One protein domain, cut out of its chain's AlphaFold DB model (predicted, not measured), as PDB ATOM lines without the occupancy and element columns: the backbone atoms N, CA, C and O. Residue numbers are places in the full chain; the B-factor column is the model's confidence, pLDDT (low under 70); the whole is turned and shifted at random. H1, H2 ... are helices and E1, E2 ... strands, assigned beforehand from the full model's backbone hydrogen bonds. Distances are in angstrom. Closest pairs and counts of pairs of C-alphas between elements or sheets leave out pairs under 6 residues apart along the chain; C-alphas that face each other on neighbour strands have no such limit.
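AT A GLANCE: This is residues 624 to 723 of the 723 residues of the protein "Hydantoinase B/oxoprolinase family protein" of Bacillus glennii (UniProt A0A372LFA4). Two small twisted antiparallel sheets sit end to end as two lobes of a rod: a four-stranded one, E1 to E4, and a longer three-stranded ribbon, E5 to E7, joined by few contacts. The short helix H1 and the long loop of residues 687 to 699 lie at the ribbon's end away from the first sheet. The printed part has 100 residues, with seven named strands and one named helix in the order E1 E2 E3 E4 E5 H1 E6 E7; the sheets run E1 - E2 - E3 - E4 and E5 - E6 - E7. The class is mostly strand, with 49 residues in named elements, under half. The whole is loose, with a radius of gyration of the C-alphas of 16.4 A and spans of 54 by 26 by 20 A.

HOW THE PARTS SIT: E1, residues 633 to 638, E2, residues 642 to 646, E3, residues 652 to 656, and E4, residues 662 to 665, form a meander, each strand the antiparallel neighbour of the one before, and each successive pair is a hairpin. N 633 and O 646 are 2.8 A apart between E1 and E2, N 643 and O 655 2.8 A between E2 and E3, and N 654 and O 664 2.9 A between E3 and E4. This sheet is only just strongly twisted, with C-alphas up to 4.3 A off its best plane. E7, residues 714 to 722, comes nearest to E2 at the C-alphas of Leu 642 and Leu 715, 7.1 A apart. In the other sheet, strongly twisted, E7 and E6, residues 700 to 707, form a hairpin, with N 702 and O 720 2.8 A apart. E5, residues 675 to 680, is antiparallel to E6 at 155 degrees, with N 677 and O 705 2.9 A apart. H1, residues 681 to 686, is on this sheet over E5 at a height of 7.6 A and stands up from it at 57 degrees; every O i to N i+4 pair in it is within hydrogen-bond range. The closest C-alphas of H1 and E6 are those of Val 681 and Tyr 702, 4.9 A apart.

IN THESE COORDINATES: E1 begins at C-alpha 633, (-30.526, 14.228, -10.065), and is 14.6 A long. E2, E3 and E4 measure 13.4 A, 13.5 A and 8.1 A. E5 is 17.0 A long and H1 8.1 A. E6 is 22.2 A long, and E7, 22.5 A, ends at C-alpha 722, (-59.719, 36.099, -26.132).

THE WHOLE: The C-alphas of Ser 648 and Asp 696 are the two farthest apart, at 54.0 A. The printed part has no cut, and the link from H1 to E6 is long, with 13 residues. The mean pLDDT of the printed part is 90.6, and residue 629 is under 70.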
ATOM      1  N   LYS A 624     -50.569  17.074 -21.351       86.62
ATOM      2  CA  LYS A 624     -49.600  15.978 -21.419       86.62
ATOM      3  C   LYS A 624     -49.156  15.595 -20.013       86.62
ATOM      4  O   LYS A 624     -48.524  16.377 -19.318       86.62
ATOM      5  N   LYS A 625     -49.453  14.365 -19.590       80.69
ATOM      6  CA  LYS A 625     -48.940  13.828 -18.322       80.69
ATOM      7  C   LYS A 625     -47.597  13.144 -18.543       80.69
ATOM      8  O   LYS A 625     -47.491  12.232 -19.363       80.69
ATOM      9  N   SER A 626     -46.586  13.549 -17.776       76.75
ATOM     10  CA  SER A 626     -45.328  12.810 -17.708       76.75
ATOM     11  C   SER A 626     -45.529  11.497 -16.949       76.75
ATOM     12  O   SER A 626     -46.120  11.470 -15.872       76.75
ATOM     13  N   ASN A 627     -45.007  10.400 -17.498       71.81
ATOM     14  CA  ASN A 627     -44.994   9.082 -16.853       71.81
ATOM     15  C   ASN A 627     -43.608   8.722 -16.287       71.81
ATOM     16  O   ASN A 627     -43.343   7.561 -15.964       71.81
ATOM     17  N   VAL A 628     -42.694   9.695 -16.201       79.12
ATOM     18  CA  VAL A 628     -41.318   9.468 -15.747       79.12
ATOM     19  C   VAL A 628     -41.311   9.177 -14.244       79.12
ATOM     20  O   VAL A 628     -41.583  10.048 -13.427       79.12
ATOM     21  N   LYS A 629     -40.969   7.934 -13.879       69.44
ATOM     22  CA  LYS A 629     -40.825   7.463 -12.484       69.44
ATOM     23  C   LYS A 629     -39.365   7.231 -12.059       69.44
ATOM     24  O   LYS A 629     -39.110   6.584 -11.047       69.44
ATOM     25  N   LYS A 630     -38.402   7.681 -12.868       74.31
ATOM     26  CA  LYS A 630     -36.965   7.481 -12.623       74.31
ATOM     27  C   LYS A 630     -36.478   8.365 -11.470       74.31
ATOM     28  O   LYS A 630     -37.023   9.443 -11.247       74.31
ATOM     29  N   GLN A 631     -35.417   7.941 -10.780       79.62
ATOM     30  CA  GLN A 631     -34.649   8.861  -9.938       79.62
ATOM     31  C   GLN A 631     -33.963   9.895 -10.835       79.62
ATOM     32  O   GLN A 631     -33.254   9.527 -11.770       79.62
ATOM     33  N   LEU A 632     -34.197  11.171 -10.542       88.69
ATOM     34  CA  LEU A 632     -33.600  12.297 -11.250       88.69
ATOM     35  C   LEU A 632     -32.670  13.053 -10.302       88.69
ATOM     36  O   LEU A 632     -33.040  13.336  -9.159       88.69
ATOM     37  N   GLN A 633     -31.485  13.404 -10.785       89.81
ATOM     38  CA  GLN A 633     -30.526  14.228 -10.065       89.81
ATOM     39  C   GLN A 633     -30.833  15.708 -10.308       89.81
ATOM     40  O   GLN A 633     -31.031  16.126 -11.446       89.81
ATOM     41  N   PHE A 634     -30.884  16.503  -9.238       91.38
ATOM     42  CA  PHE A 634     -31.012  17.956  -9.340       91.38
ATOM     43  C   PHE A 634     -29.771  18.558 -10.005       91.38
ATOM     44  O   PHE A 634     -28.652  18.196  -9.642       91.38
ATOM     45  N   LEU A 635     -29.985  19.466 -10.957       85.88
ATOM     46  CA  LEU A 635     -28.911  20.240 -11.572       85.88
ATOM     47  C   LEU A 635     -28.961  21.694 -11.125       85.88
ATOM     48  O   LEU A 635     -27.997  22.184 -10.549       85.88
ATOM     49  N   ARG A 636     -30.081  22.370 -11.392       82.38
ATOM     50  CA  ARG A 636     -30.263  23.782 -11.062       82.38
ATOM     51  C   ARG A 636     -31.730  24.162 -10.943       82.38
ATOM     52  O   ARG A 636     -32.615  23.444 -11.420       82.38
ATOM     53  N   THR A 637     -31.968  25.317 -10.351       83.19
ATOM     54  CA  THR A 637     -33.259  26.003 -10.383       83.19
ATOM     55  C   THR A 637     -33.373  26.793 -11.693       83.19
ATOM     56  O   THR A 637     -32.369  27.226 -12.247       83.19
ATOM     57  N   SER A 638     -34.585  26.911 -12.226       79.25
ATOM     58  CA  SER A 638     -34.927  27.756 -13.373       79.25
ATOM     59  C   SER A 638     -36.037  28.699 -12.911       79.25
ATOM     60  O   SER A 638     -37.189  28.278 -12.792       79.25
ATOM     61  N   GLY A 639     -35.694  29.947 -12.588       77.06
ATOM     62  CA  GLY A 639     -36.604  30.871 -11.896       77.06
ATOM     63  C   GLY A 639     -36.883  30.473 -10.437       77.06
ATOM     64  O   GLY A 639     -36.004  29.969  -9.753       77.06
ATOM     65  N   GLU A 640     -38.112  30.688  -9.950       80.50
ATOM     66  CA  GLU A 640     -38.502  30.433  -8.541       80.50
ATOM     67  C   GLU A 640     -39.354  29.153  -8.356       80.50
ATOM     68  O   GLU A 640     -39.465  28.616  -7.252       80.50
ATOM     69  N   ALA A 641     -39.977  28.648  -9.428       87.00
ATOM     70  CA  ALA A 641     -40.986  27.584  -9.341       87.00
ATOM     71  C   ALA A 641     -40.588  26.250 -10.003       87.00
ATOM     72  O   ALA A 641     -41.274  25.234  -9.822       87.00
ATOM     73  N   LEU A 642     -39.487  26.222 -10.761       90.62
ATOM     74  CA  LEU A 642     -39.083  25.073 -11.571       90.62
ATOM     75  C   LEU A 642     -37.643  24.642 -11.270       90.62
ATOM     76  O   LEU A 642     -36.747  25.459 -11.084       90.62
ATOM     77  N   HIS A 643     -37.409  23.332 -11.267       91.56
ATOM     78  CA  HIS A 643     -36.082  22.722 -11.220       91.56
ATOM     79  C   HIS A 643     -35.778  22.020 -12.542       91.56
ATOM     80  O   HIS A 643     -36.629  21.309 -13.082       91.56
ATOM     81  N   VAL A 644     -34.535  22.135 -13.003       89.19
ATOM     82  CA  VAL A 644     -33.978  21.285 -14.056       89.19
ATOM     83  C   VAL A 644     -33.297  20.093 -13.396       89.19
ATOM     84  O   VAL A 644     -32.419  20.245 -12.540       89.19
ATOM     85  N   LYS A 645     -33.714  18.887 -13.781       92.19
ATOM     86  CA  LYS A 645     -33.139  17.629 -13.292       92.19
ATOM     87  C   LYS A 645     -32.670  16.758 -14.452       92.19
ATOM     88  O   LYS A 645     -33.211  16.867 -15.545       92.19
ATOM     89  N   THR A 646     -31.706  15.874 -14.210       92.69
ATOM     90  CA  THR A 646     -31.202  14.916 -15.205       92.69
ATOM     91  C   THR A 646     -31.446  13.474 -14.785       92.69
ATOM     92  O   THR A 646     -31.408  13.159 -13.595       92.69
ATOM     93  N   ASP A 647     -31.666  12.583 -15.752       90.94
ATOM     94  CA  ASP A 647     -31.549  11.142 -15.515       90.94
ATOM     95  C   ASP A 647     -30.106  10.640 -15.709       90.94
ATOM     96  O   ASP A 647     -29.193  11.404 -16.037       90.94
ATOM     97  N   SER A 648     -29.896   9.337 -15.500       87.94
ATOM     98  CA  SER A 648     -28.591   8.675 -15.637       87.94
ATOM     99  C   SER A 648     -28.008   8.701 -17.055       87.94
ATOM    100  O   SER A 648     -26.830   8.402 -17.220       87.94
ATOM    101  N   ASN A 649     -28.819   9.017 -18.069       87.06
ATOM    102  CA  ASN A 649     -28.405   9.087 -19.469       87.06
ATOM    103  C   ASN A 649     -28.129  10.532 -19.919       87.06
ATOM    104  O   ASN A 649     -27.853  10.753 -21.096       87.06
ATOM    105  N   GLY A 650     -28.221  11.511 -19.011       85.56
ATOM    106  CA  GLY A 650     -28.032  12.929 -19.323       85.56
ATOM    107  C   GLY A 650     -29.266  13.617 -19.914       85.56
ATOM    108  O   GLY A 650     -29.156  14.750 -20.381       85.56
ATOM    109  N   GLN A 651     -30.437  12.966 -19.928       89.25
ATOM    110  CA  GLN A 651     -31.671  13.595 -20.403       89.25
ATOM    111  C   GLN A 651     -32.194  14.582 -19.357       89.25
ATOM    112  O   GLN A 651     -32.330  14.230 -18.185       89.25
ATOM    113  N   LEU A 652     -32.518  15.800 -19.796       90.75
ATOM    114  CA  LEU A 652     -32.973  16.891 -18.938       90.75
ATOM    115  C   LEU A 652     -34.503  16.967 -18.855       90.75
ATOM    116  O   LEU A 652     -35.197  16.879 -19.867       90.75
ATOM    117  N   PHE A 653     -35.009  17.223 -17.653       91.62
ATOM    118  CA  PHE A 653     -36.430  17.320 -17.326       91.62
ATOM    119  C   PHE A 653     -36.734  18.607 -16.563       91.62
ATOM    120  O   PHE A 653     -35.983  18.990 -15.661       91.62
ATOM    121  N   THR A 654     -37.882  19.212 -16.861       91.94
ATOM    122  CA  THR A 654     -38.438  20.333 -16.096       91.94
ATOM    123  C   THR A 654     -39.381  19.785 -15.029       91.94
ATOM    124  O   THR A 654     -40.333  19.060 -15.330       91.94
ATOM    125  N   CYS A 655     -39.111  20.103 -13.765       94.12
ATOM    126  CA  CYS A 655     -39.848  19.588 -12.613       94.12
ATOM    127  C   CYS A 655     -40.372  20.726 -11.733       94.12
ATOM    128  O   CYS A 655     -39.724  21.760 -11.613       94.12
ATOM    129  N   CYS A 656     -41.486  20.504 -11.036       94.19
ATOM    130  CA  CYS A 656     -41.929  21.392  -9.961       94.19
ATOM    131  C   CYS A 656     -40.853  21.484  -8.865       94.19
ATOM    132  O   CYS A 656     -40.357  20.448  -8.403       94.19
ATOM    133  N   SER A 657     -40.516  22.703  -8.432       92.94
ATOM    134  CA  SER A 657     -39.520  22.934  -7.376       92.94
ATOM    135  C   SER A 657     -39.929  22.336  -6.027       92.94
ATOM    136  O   SER A 657     -39.075  21.863  -5.281       92.94
ATOM    137  N   ASP A 658     -41.233  22.325  -5.729       92.75
ATOM    138  CA  ASP A 658     -41.758  22.024  -4.390       92.75
ATOM    139  C   ASP A 658     -41.889  20.523  -4.123       92.75
ATOM    140  O   ASP A 658     -41.464  20.034  -3.080       92.75
ATOM    141  N   CYS A 659     -42.493  19.776  -5.052       93.38
ATOM    142  CA  CYS A 659     -42.744  18.339  -4.882       93.38
ATOM    143  C   CYS A 659     -41.911  17.457  -5.820       93.38
ATOM    144  O   CYS A 659     -41.925  16.234  -5.694       93.38
ATOM    145  N   GLY A 660     -41.186  18.048  -6.776       92.31
ATOM    146  CA  GLY A 660     -40.358  17.311  -7.725       92.31
ATOM    147  C   GLY A 660     -41.115  16.613  -8.857       92.31
ATOM    148  O   GLY A 660     -40.466  15.890  -9.610       92.31
ATOM    149  N   THR A 661     -42.428  16.827  -8.996       93.44
ATOM    150  CA  THR A 661     -43.236  16.292 -10.104       93.44
ATOM    151  C   THR A 661     -42.651  16.703 -11.449       93.44
ATOM    152  O   THR A 661     -42.402  17.886 -11.679       93.44
ATOM    153  N   VAL A 662     -42.454  15.733 -12.341       94.19
ATOM    154  CA  VAL A 662     -41.967  15.971 -13.705       94.19
ATOM    155  C   VAL A 662     -43.098  16.558 -14.545       94.19
ATOM    156  O   VAL A 662     -44.155  15.941 -14.666       94.19
ATOM    157  N   LEU A 663     -42.870  17.729 -15.133       93.31
ATOM    158  CA  LEU A 663     -43.851  18.437 -15.960       93.31
ATOM    159  C   LEU A 663     -43.621  18.140 -17.445       93.31
ATOM    160  O   LEU A 663     -44.569  17.836 -18.162       93.31
ATOM    161  N   SER A 664     -42.363  18.157 -17.888       91.94
ATOM    162  CA  SER A 664     -41.987  17.865 -19.273       91.94
ATOM    163  C   SER A 664     -40.519  17.448 -19.405       91.94
ATOM    164  O   SER A 664     -39.716  17.601 -18.476       91.94
ATOM    165  N   ASP A 665     -40.164  16.936 -20.584       88.38
ATOM    166  CA  ASP A 665     -38.783  16.990 -21.066       88.38
ATOM    167  C   ASP A 665     -38.351  18.458 -21.221       88.38
ATOM    168  O   ASP A 665     -39.163  19.311 -21.572       88.38
ATOM    169  N   ARG A 666     -37.070  18.779 -20.999       81.56
ATOM    170  CA  ARG A 666     -36.584  20.179 -20.999       81.56
ATOM    171  C   ARG A 666     -36.859  20.935 -22.305       81.56
ATOM    172  O   ARG A 666     -37.056  22.148 -22.269       81.56
ATOM    173  N   ASN A 667     -36.858  20.225 -23.431       79.00
ATOM    174  CA  ASN A 667     -37.094  20.795 -24.761       79.00
ATOM    175  C   ASN A 667     -38.586  20.906 -25.112       79.00
ATOM    176  O   ASN A 667     -38.925  21.390 -26.188       79.00
ATOM    177  N   GLU A 668     -39.475  20.441 -24.235       85.44
ATOM    178  CA  GLU A 668     -40.919  20.526 -24.412       85.44
ATOM    179  C   GLU A 668     -41.534  21.574 -23.467       85.44
ATOM    180  O   GLU A 668     -41.062  21.727 -22.334       85.44
ATOM    181  N   PRO A 669     -42.623  22.254 -23.878       87.19
ATOM    182  CA  PRO A 669     -43.308  23.238 -23.040       87.19
ATOM    183  C   PRO A 669     -43.862  22.599 -21.760       87.19
ATOM    184  O   PRO A 669     -44.771  21.760 -21.801       87.19
ATOM    185  N   TRP A 670     -43.319  22.992 -20.608       90.69
ATOM    186  CA  TRP A 670     -43.706  22.459 -19.297       90.69
ATOM    187  C   TRP A 670     -45.154  22.816 -18.932       90.69
ATOM    188  O   TRP A 670     -45.799  22.093 -18.171       90.69
ATOM    189  N   GLU A 671     -45.696  23.877 -19.530       92.38
ATOM    190  CA  GLU A 671     -47.070  24.365 -19.393       92.38
ATOM    191  C   GLU A 671     -48.104  23.321 -19.860       92.38
ATOM    192  O   GLU A 671     -49.284  23.367 -19.497       92.38
ATOM    193  N   GLN A 672     -47.686  22.344 -20.674       92.38
ATOM    194  CA  GLN A 672     -48.525  21.204 -21.057       92.38
ATOM    195  C   GLN A 672     -48.683  20.176 -19.929       92.38
ATOM    196  O   GLN A 672     -49.686  19.460 -19.916       92.38
ATOM    197  N   GLY A 673     -47.726  20.119 -18.996       93.25
ATOM    198  CA  GLY A 673     -47.729  19.245 -17.819       93.25
ATOM    199  C   GLY A 673     -48.357  19.852 -16.563       93.25
ATOM    200  O   GLY A 673     -48.593  19.130 -15.594       93.25
ATOM    201  N   ALA A 674     -48.651  21.153 -16.573       95.06
ATOM    202  CA  ALA A 674     -49.352  21.851 -15.497       95.06
ATOM    203  C   ALA A 674     -50.882  21.711 -15.613       95.06
ATOM    204  O   ALA A 674     -51.420  21.544 -16.712       95.06
ATOM    205  N   VAL A 675     -51.588  21.805 -14.481       96.31
ATOM    206  CA  VAL A 675     -53.045  22.037 -14.476       96.31
ATOM    207  C   VAL A 675     -53.328  23.519 -14.702       96.31
ATOM    208  O   VAL A 675     -52.485  24.356 -14.374       96.31
ATOM    209  N   ARG A 676     -54.498  23.846 -15.261       95.94
ATOM    210  CA  ARG A 676     -54.828  25.221 -15.667       95.94
ATOM    211  C   ARG A 676     -56.107  25.720 -15.038       95.94
ATOM    212  O   ARG A 676     -57.119  25.028 -15.081       95.94
ATOM    213  N   ILE A 677     -56.082  26.946 -14.547       94.62
ATOM    214  CA  ILE A 677     -57.276  27.669 -14.124       94.62
ATOM    215  C   ILE A 677     -57.385  28.884 -15.035       94.62
ATOM    216  O   ILE A 677     -56.405  29.598 -15.232       94.62
ATOM    217  N   ASN A 678     -58.556  29.070 -15.634       94.19
ATOM    218  CA  ASN A 678     -58.837  30.217 -16.482       94.19
ATOM    219  C   ASN A 678     -60.003  30.989 -15.865       94.19
ATOM    220  O   ASN A 678     -61.078  30.427 -15.652       94.19
ATOM    221  N   THR A 679     -59.757  32.250 -15.538       94.25
ATOM    222  CA  THR A 679     -60.721  33.139 -14.883       94.25
ATOM    223  C   THR A 679     -60.644  34.510 -15.521       94.25
ATOM    224  O   THR A 679     -59.557  34.945 -15.902       94.25
ATOM    225  N   GLU A 680     -61.778  35.197 -15.652       95.31
ATOM    226  CA  GLU A 680     -61.751  36.600 -16.058       95.31
ATOM    227  C   GLU A 680     -60.936  37.396 -15.031       95.31
ATOM    228  O   GLU A 680     -61.104  37.225 -13.819       95.31
ATOM    229  N   VAL A 681     -60.025  38.238 -15.518       95.19
ATOM    230  CA  VAL A 681     -59.024  38.898 -14.672       95.19
ATOM    231  C   VAL A 681     -59.659  39.798 -13.605       95.19
ATOM    232  O   VAL A 681     -59.174  39.855 -12.476       95.19
ATOM    233  N   SER A 682     -60.783  40.438 -13.945       94.75
ATOM    234  CA  SER A 682     -61.555  41.329 -13.076       94.75
ATOM    235  C   SER A 682     -62.115  40.592 -11.857       94.75
ATOM    236  O   SER A 682     -61.988  41.066 -10.730       94.75
ATOM    237  N   GLY A 683     -62.663  39.391 -12.061       93.19
ATOM    238  CA  GLY A 683     -63.156  38.536 -10.984       93.19
ATOM    239  C   GLY A 683     -62.022  37.983 -10.123       93.19
ATOM    240  O   GLY A 683     -62.088  38.057  -8.900       93.19
ATOM    241  N   ALA A 684     -60.954  37.482 -10.754       92.12
ATOM    242  CA  ALA A 684     -59.840  36.857 -10.043       92.12
ATOM    243  C   ALA A 684     -59.098  37.825  -9.110       92.12
ATOM    244  O   ALA A 684     -58.746  37.457  -7.992       92.12
ATOM    245  N   LEU A 685     -58.854  39.058  -9.563       95.25
ATOM    246  CA  LEU A 685     -58.168  40.075  -8.763       95.25
ATOM    247  C   LEU A 685     -59.138  40.810  -7.825       95.25
ATOM    248  O   LEU A 685     -58.762  41.160  -6.705       95.25
ATOM    249  N   GLY A 686     -60.410  40.944  -8.214       94.94
ATOM    250  CA  GLY A 686     -61.473  41.445  -7.342       94.94
ATOM    251  C   GLY A 686     -61.657  40.601  -6.077       94.94
ATOM    252  O   GLY A 686     -61.875  41.157  -5.001       94.94
ATOM    253  N   ASP A 687     -61.468  39.278  -6.157       92.56
ATOM    254  CA  ASP A 687     -61.496  38.379  -4.991       92.56
ATOM    255  C   ASP A 687     -60.439  38.722  -3.928       92.56
ATOM    256  O   ASP A 687     -60.627  38.388  -2.754       92.56
ATOM    257  N   TYR A 688     -59.355  39.394  -4.325       94.50
ATOM    258  CA  TYR A 688     -58.277  39.875  -3.459       94.50
ATOM    259  C   TYR A 688     -58.448  41.340  -3.030       94.50
ATOM    260  O   TYR A 688     -57.565  41.900  -2.381       94.50
ATOM    261  N   GLY A 689     -59.579  41.965  -3.373       94.69
ATOM    262  CA  GLY A 689     -59.827  43.379  -3.103       94.69
ATOM    263  C   GLY A 689     -58.956  44.306  -3.951       94.69
ATOM    264  O   GLY A 689     -58.639  45.404  -3.504       94.69
ATOM    265  N   MET A 690     -58.536  43.850  -5.134       96.62
ATOM    266  CA  MET A 690     -57.774  44.631  -6.105       96.62
ATOM    267  C   MET A 690     -58.727  45.160  -7.177       96.62
ATOM    268  O   MET A 690     -59.646  44.458  -7.605       96.62
ATOM    269  N   PHE A 691     -58.510  46.387  -7.644       95.50
ATOM    270  CA  PHE A 691     -59.309  46.938  -8.732       95.50
ATOM    271  C   PHE A 691     -58.785  46.435 -10.079       95.50
ATOM    272  O   PHE A 691     -57.606  46.613 -10.360       95.50
ATOM    273  N   VAL A 692     -59.656  45.833 -10.898       95.62
ATOM    274  CA  VAL A 692     -59.485  45.687 -12.353       95.62
ATOM    275  C   VAL A 692     -60.821  45.878 -13.047       95.62
ATOM    276  O   VAL A 692     -61.813  45.240 -12.684       95.62
ATOM    277  N   LYS A 693     -60.872  46.736 -14.071       95.38
ATOM    278  CA  LYS A 693     -62.106  46.928 -14.821       95.38
ATOM    279  C   LYS A 693     -62.349  45.756 -15.776       95.38
ATOM    280  O   LYS A 693     -61.606  45.550 -16.729       95.38
ATOM    281  N   GLY A 694     -63.448  45.034 -15.567       94.19
ATOM    282  CA  GLY A 694     -63.953  44.055 -16.535       94.19
ATOM    283  C   GLY A 694     -64.474  44.709 -17.819       94.19
ATOM    284  O   GLY A 694     -64.977  45.841 -17.796       94.19
ATOM    285  N   ARG A 695     -64.378  43.980 -18.933       93.81
ATOM    286  CA  ARG A 695     -64.896  44.402 -20.244       93.81
ATOM    287  C   ARG A 695     -66.346  43.953 -20.407       93.81
ATOM    288  O   ARG A 695     -66.713  42.855 -20.010       93.81
ATOM    289  N   ASP A 696     -67.174  44.809 -20.996       91.81
ATOM    290  CA  ASP A 696     -68.585  44.537 -21.299       91.81
ATOM    291  C   ASP A 696     -68.795  43.909 -22.687       91.81
ATOM    292  O   ASP A 696     -69.905  43.496 -23.026       91.81
ATOM    293  N   HIS A 697     -67.729  43.817 -23.483       92.50
ATOM    294  CA  HIS A 697     -67.714  43.185 -24.794       92.50
ATOM    295  C   HIS A 697     -66.344  42.574 -25.109       92.50
ATOM    296  O   HIS A 697     -65.317  42.949 -24.536       92.50
ATOM    297  N   ALA A 698     -66.349  41.641 -26.061       90.25
ATOM    298  CA  ALA A 698     -65.152  40.988 -26.565       90.25
ATOM    299  C   ALA A 698     -64.143  41.991 -27.175       90.25
ATOM    300  O   ALA A 698     -64.548  43.034 -27.695       90.25
ATOM    301  N   PRO A 699     -62.838  41.681 -27.146       93.81
ATOM    302  CA  PRO A 699     -62.269  40.500 -26.502       93.81
ATOM    303  C   PRO A 699     -62.179  40.678 -24.975       93.81
ATOM    304  O   PRO A 699     -61.997  41.787 -24.488       93.81
ATOM    305  N   TYR A 700     -62.308  39.601 -24.206       95.19
ATOM    306  CA  TYR A 700     -62.201  39.601 -22.744       95.19
ATOM    307  C   TYR A 700     -60.774  39.295 -22.279       95.19
ATOM    308  O   TYR A 700     -60.006  38.608 -22.958       95.19
ATOM    309  N   VAL A 701     -60.429  39.780 -21.084       96.19
ATOM    310  CA  VAL A 701     -59.102  39.605 -20.479       96.19
ATOM    311  C   VAL A 701     -59.157  38.505 -19.421       96.19
ATOM    312  O   VAL A 701     -59.942  38.557 -18.473       96.19
ATOM    313  N   TYR A 702     -58.289  37.510 -19.570       95.69
ATOM    314  CA  TYR A 702     -58.257  36.313 -18.739       95.69
ATOM    315  C   TYR A 702     -56.919  36.138 -18.034       95.69
ATOM    316  O   TYR A 702     -55.855  36.367 -18.614       95.69
ATOM    317  N   LEU A 703     -56.992  35.643 -16.801       95.25
ATOM    318  CA  LEU A 703     -55.867  35.159 -16.023       95.25
ATOM    319  C   LEU A 703     -55.739  33.641 -16.193       95.25
ATOM    320  O   LEU A 703     -56.644  32.889 -15.825       95.25
ATOM    321  N   ASN A 704     -54.604  33.199 -16.732       95.00
ATOM    322  CA  ASN A 704     -54.262  31.790 -16.894       95.00
ATOM    323  C   ASN A 704     -53.289  31.378 -15.793       95.00
ATOM    324  O   ASN A 704     -52.091  31.659 -15.869       95.00
ATOM    325  N   GLU A 705     -53.798  30.698 -14.774       95.88
ATOM    326  CA  GLU A 705     -52.991  30.175 -13.677       95.88
ATOM    327  C   GLU A 705     -52.517  28.756 -14.019       95.88
ATOM    328  O   GLU A 705     -53.325  27.872 -14.321       95.88
ATOM    329  N   LEU A 706     -51.206  28.519 -13.964       96.00
ATOM    330  CA  LEU A 706     -50.576  27.220 -14.185       96.00
ATOM    331  C   LEU A 706     -50.052  26.685 -12.855       96.00
ATOM    332  O   LEU A 706     -49.063  27.189 -12.324       96.00
ATOM    333  N   ALA A 707     -50.681  25.636 -12.332       96.69
ATOM    334  CA  ALA A 707     -50.292  25.029 -11.062       96.69
ATOM    335  C   ALA A 707     -49.764  23.599 -11.238       96.69
ATOM    336  O   ALA A 707     -50.041  22.903 -12.219       96.69
ATOM    337  N   CYS A 708     -48.982  23.137 -10.263       96.00
ATOM    338  CA  CYS A 708     -48.517  21.758 -10.228       96.00
ATOM    339  C   CYS A 708     -49.707  20.798 -10.024       96.00
ATOM    340  O   CYS A 708     -50.440  20.972  -9.048       96.00
ATOM    341  N   PRO A 709     -49.864  19.750 -10.860       95.38
ATOM    342  CA  PRO A 709     -50.977  18.799 -10.751       95.38
ATOM    343  C   PRO A 709     -51.021  18.028  -9.426       95.38
ATOM    344  O   PRO A 709     -52.079  17.542  -9.050       95.38
ATOM    345  N   GLU A 710     -49.883  17.880  -8.742       94.00
ATOM    346  CA  GLU A 710     -49.779  17.050  -7.535       94.00
ATOM    347  C   GLU A 710     -49.869  17.873  -6.244       94.00
ATOM    348  O   GLU A 710     -50.523  17.460  -5.291       94.00
ATOM    349  N   CYS A 711     -49.203  19.032  -6.179       95.19
ATOM    350  CA  CYS A 711     -49.073  19.795  -4.930       95.19
ATOM    351  C   CYS A 711     -49.749  21.173  -4.941       95.19
ATOM    352  O   CYS A 711     -49.650  21.887  -3.939       95.19
ATOM    353  N   GLY A 712     -50.363  21.581  -6.059       96.06
ATOM    354  CA  GLY A 712     -51.056  22.870  -6.195       96.06
ATOM    355  C   GLY A 712     -50.164  24.115  -6.093       96.06
ATOM    356  O   GLY A 712     -50.678  25.225  -5.947       96.06
ATOM    357  N   SER A 713     -48.836  23.952  -6.134       95.88
ATOM    358  CA  SER A 713     -47.886  25.074  -6.180       95.88
ATOM    359  C   SER A 713     -48.073  25.864  -7.470       95.88
ATOM    360  O   SER A 713     -48.203  25.252  -8.534       95.88
ATOM    361  N   MET A 714     -48.109  27.191  -7.378       96.31
ATOM    362  CA  MET A 714     -48.241  28.054  -8.549       96.31
ATOM    363  C   MET A 714     -46.915  28.097  -9.309       96.31
ATOM    364  O   MET A 714     -45.883  28.469  -8.753       96.31
ATOM    365  N   LEU A 715     -46.941  27.682 -10.575       94.69
ATOM    366  CA  LEU A 715     -45.757  27.553 -11.425       94.69
ATOM    367  C   LEU A 715     -45.608  28.725 -12.394       94.69
ATOM    368  O   LEU A 715     -44.495  29.120 -12.725       94.69
ATOM    369  N   GLY A 716     -46.728  29.276 -12.850       93.81
ATOM    370  CA  GLY A 716     -46.753  30.402 -13.768       93.81
ATOM    371  C   GLY A 716     -48.136  31.026 -13.820       93.81
ATOM    372  O   GLY A 716     -49.135  30.357 -13.567       93.81
ATOM    373  N   ILE A 717     -48.179  32.310 -14.142       93.88
ATOM    374  CA  ILE A 717     -49.412  33.053 -14.378       93.88
ATOM    375  C   ILE A 717     -49.193  33.885 -15.638       93.88
ATOM    376  O   ILE A 717     -48.117  34.454 -15.824       93.88
ATOM    377  N   SER A 718     -50.187  33.938 -16.520       91.12
ATOM    378  CA  SER A 718     -50.141  34.795 -17.703       91.12
ATOM    379  C   SER A 718     -51.495  35.417 -18.014       91.12
ATOM    380  O   SER A 718     -52.547  34.815 -17.793       91.12
ATOM    381  N   THR A 719     -51.462  36.623 -18.574       91.88
ATOM    382  CA  THR A 719     -52.651  37.310 -19.088       91.88
ATOM    383  C   THR A 719     -52.834  36.984 -20.569       91.88
ATOM    384  O   THR A 719     -51.867  37.022 -21.340       91.88
ATOM    385  N   SER A 720     -54.068  36.667 -20.967       92.00
ATOM    386  CA  SER A 720     -54.462  36.472 -22.368       92.00
ATOM    387  C   SER A 720     -55.725  37.254 -22.702       92.00
ATOM    388  O   SER A 720     -56.601  37.395 -21.852       92.00
ATOM    389  N   VAL A 721     -55.846  37.664 -23.959       92.75
ATOM    390  CA  VAL A 721     -57.024  38.338 -24.510       92.75
ATOM    391  C   VAL A 721     -57.687  37.392 -25.512       92.75
ATOM    392  O   VAL A 721     -57.013  36.937 -26.433       92.75
ATOM    393  N   ASN A 722     -58.965  37.058 -25.307       88.06
ATOM    394  CA  ASN A 722     -59.719  36.099 -26.132       88.06
ATOM    395  C   ASN A 722     -61.137  36.616 -26.424       88.06
ATOM    396  O   ASN A 722     -61.694  37.330 -25.593       88.06
ATOM    397  N   ASP A 723     -61.722  36.219 -27.556       78.25
ATOM    398  CA  ASP A 723     -63.090  36.595 -27.962       78.25
ATOM    399  C   ASP A 723     -64.205  36.050 -27.052       78.25
ATOM    400  O   ASP A 723     -64.066  34.915 -26.532       78.25
TER     401      ASP A 723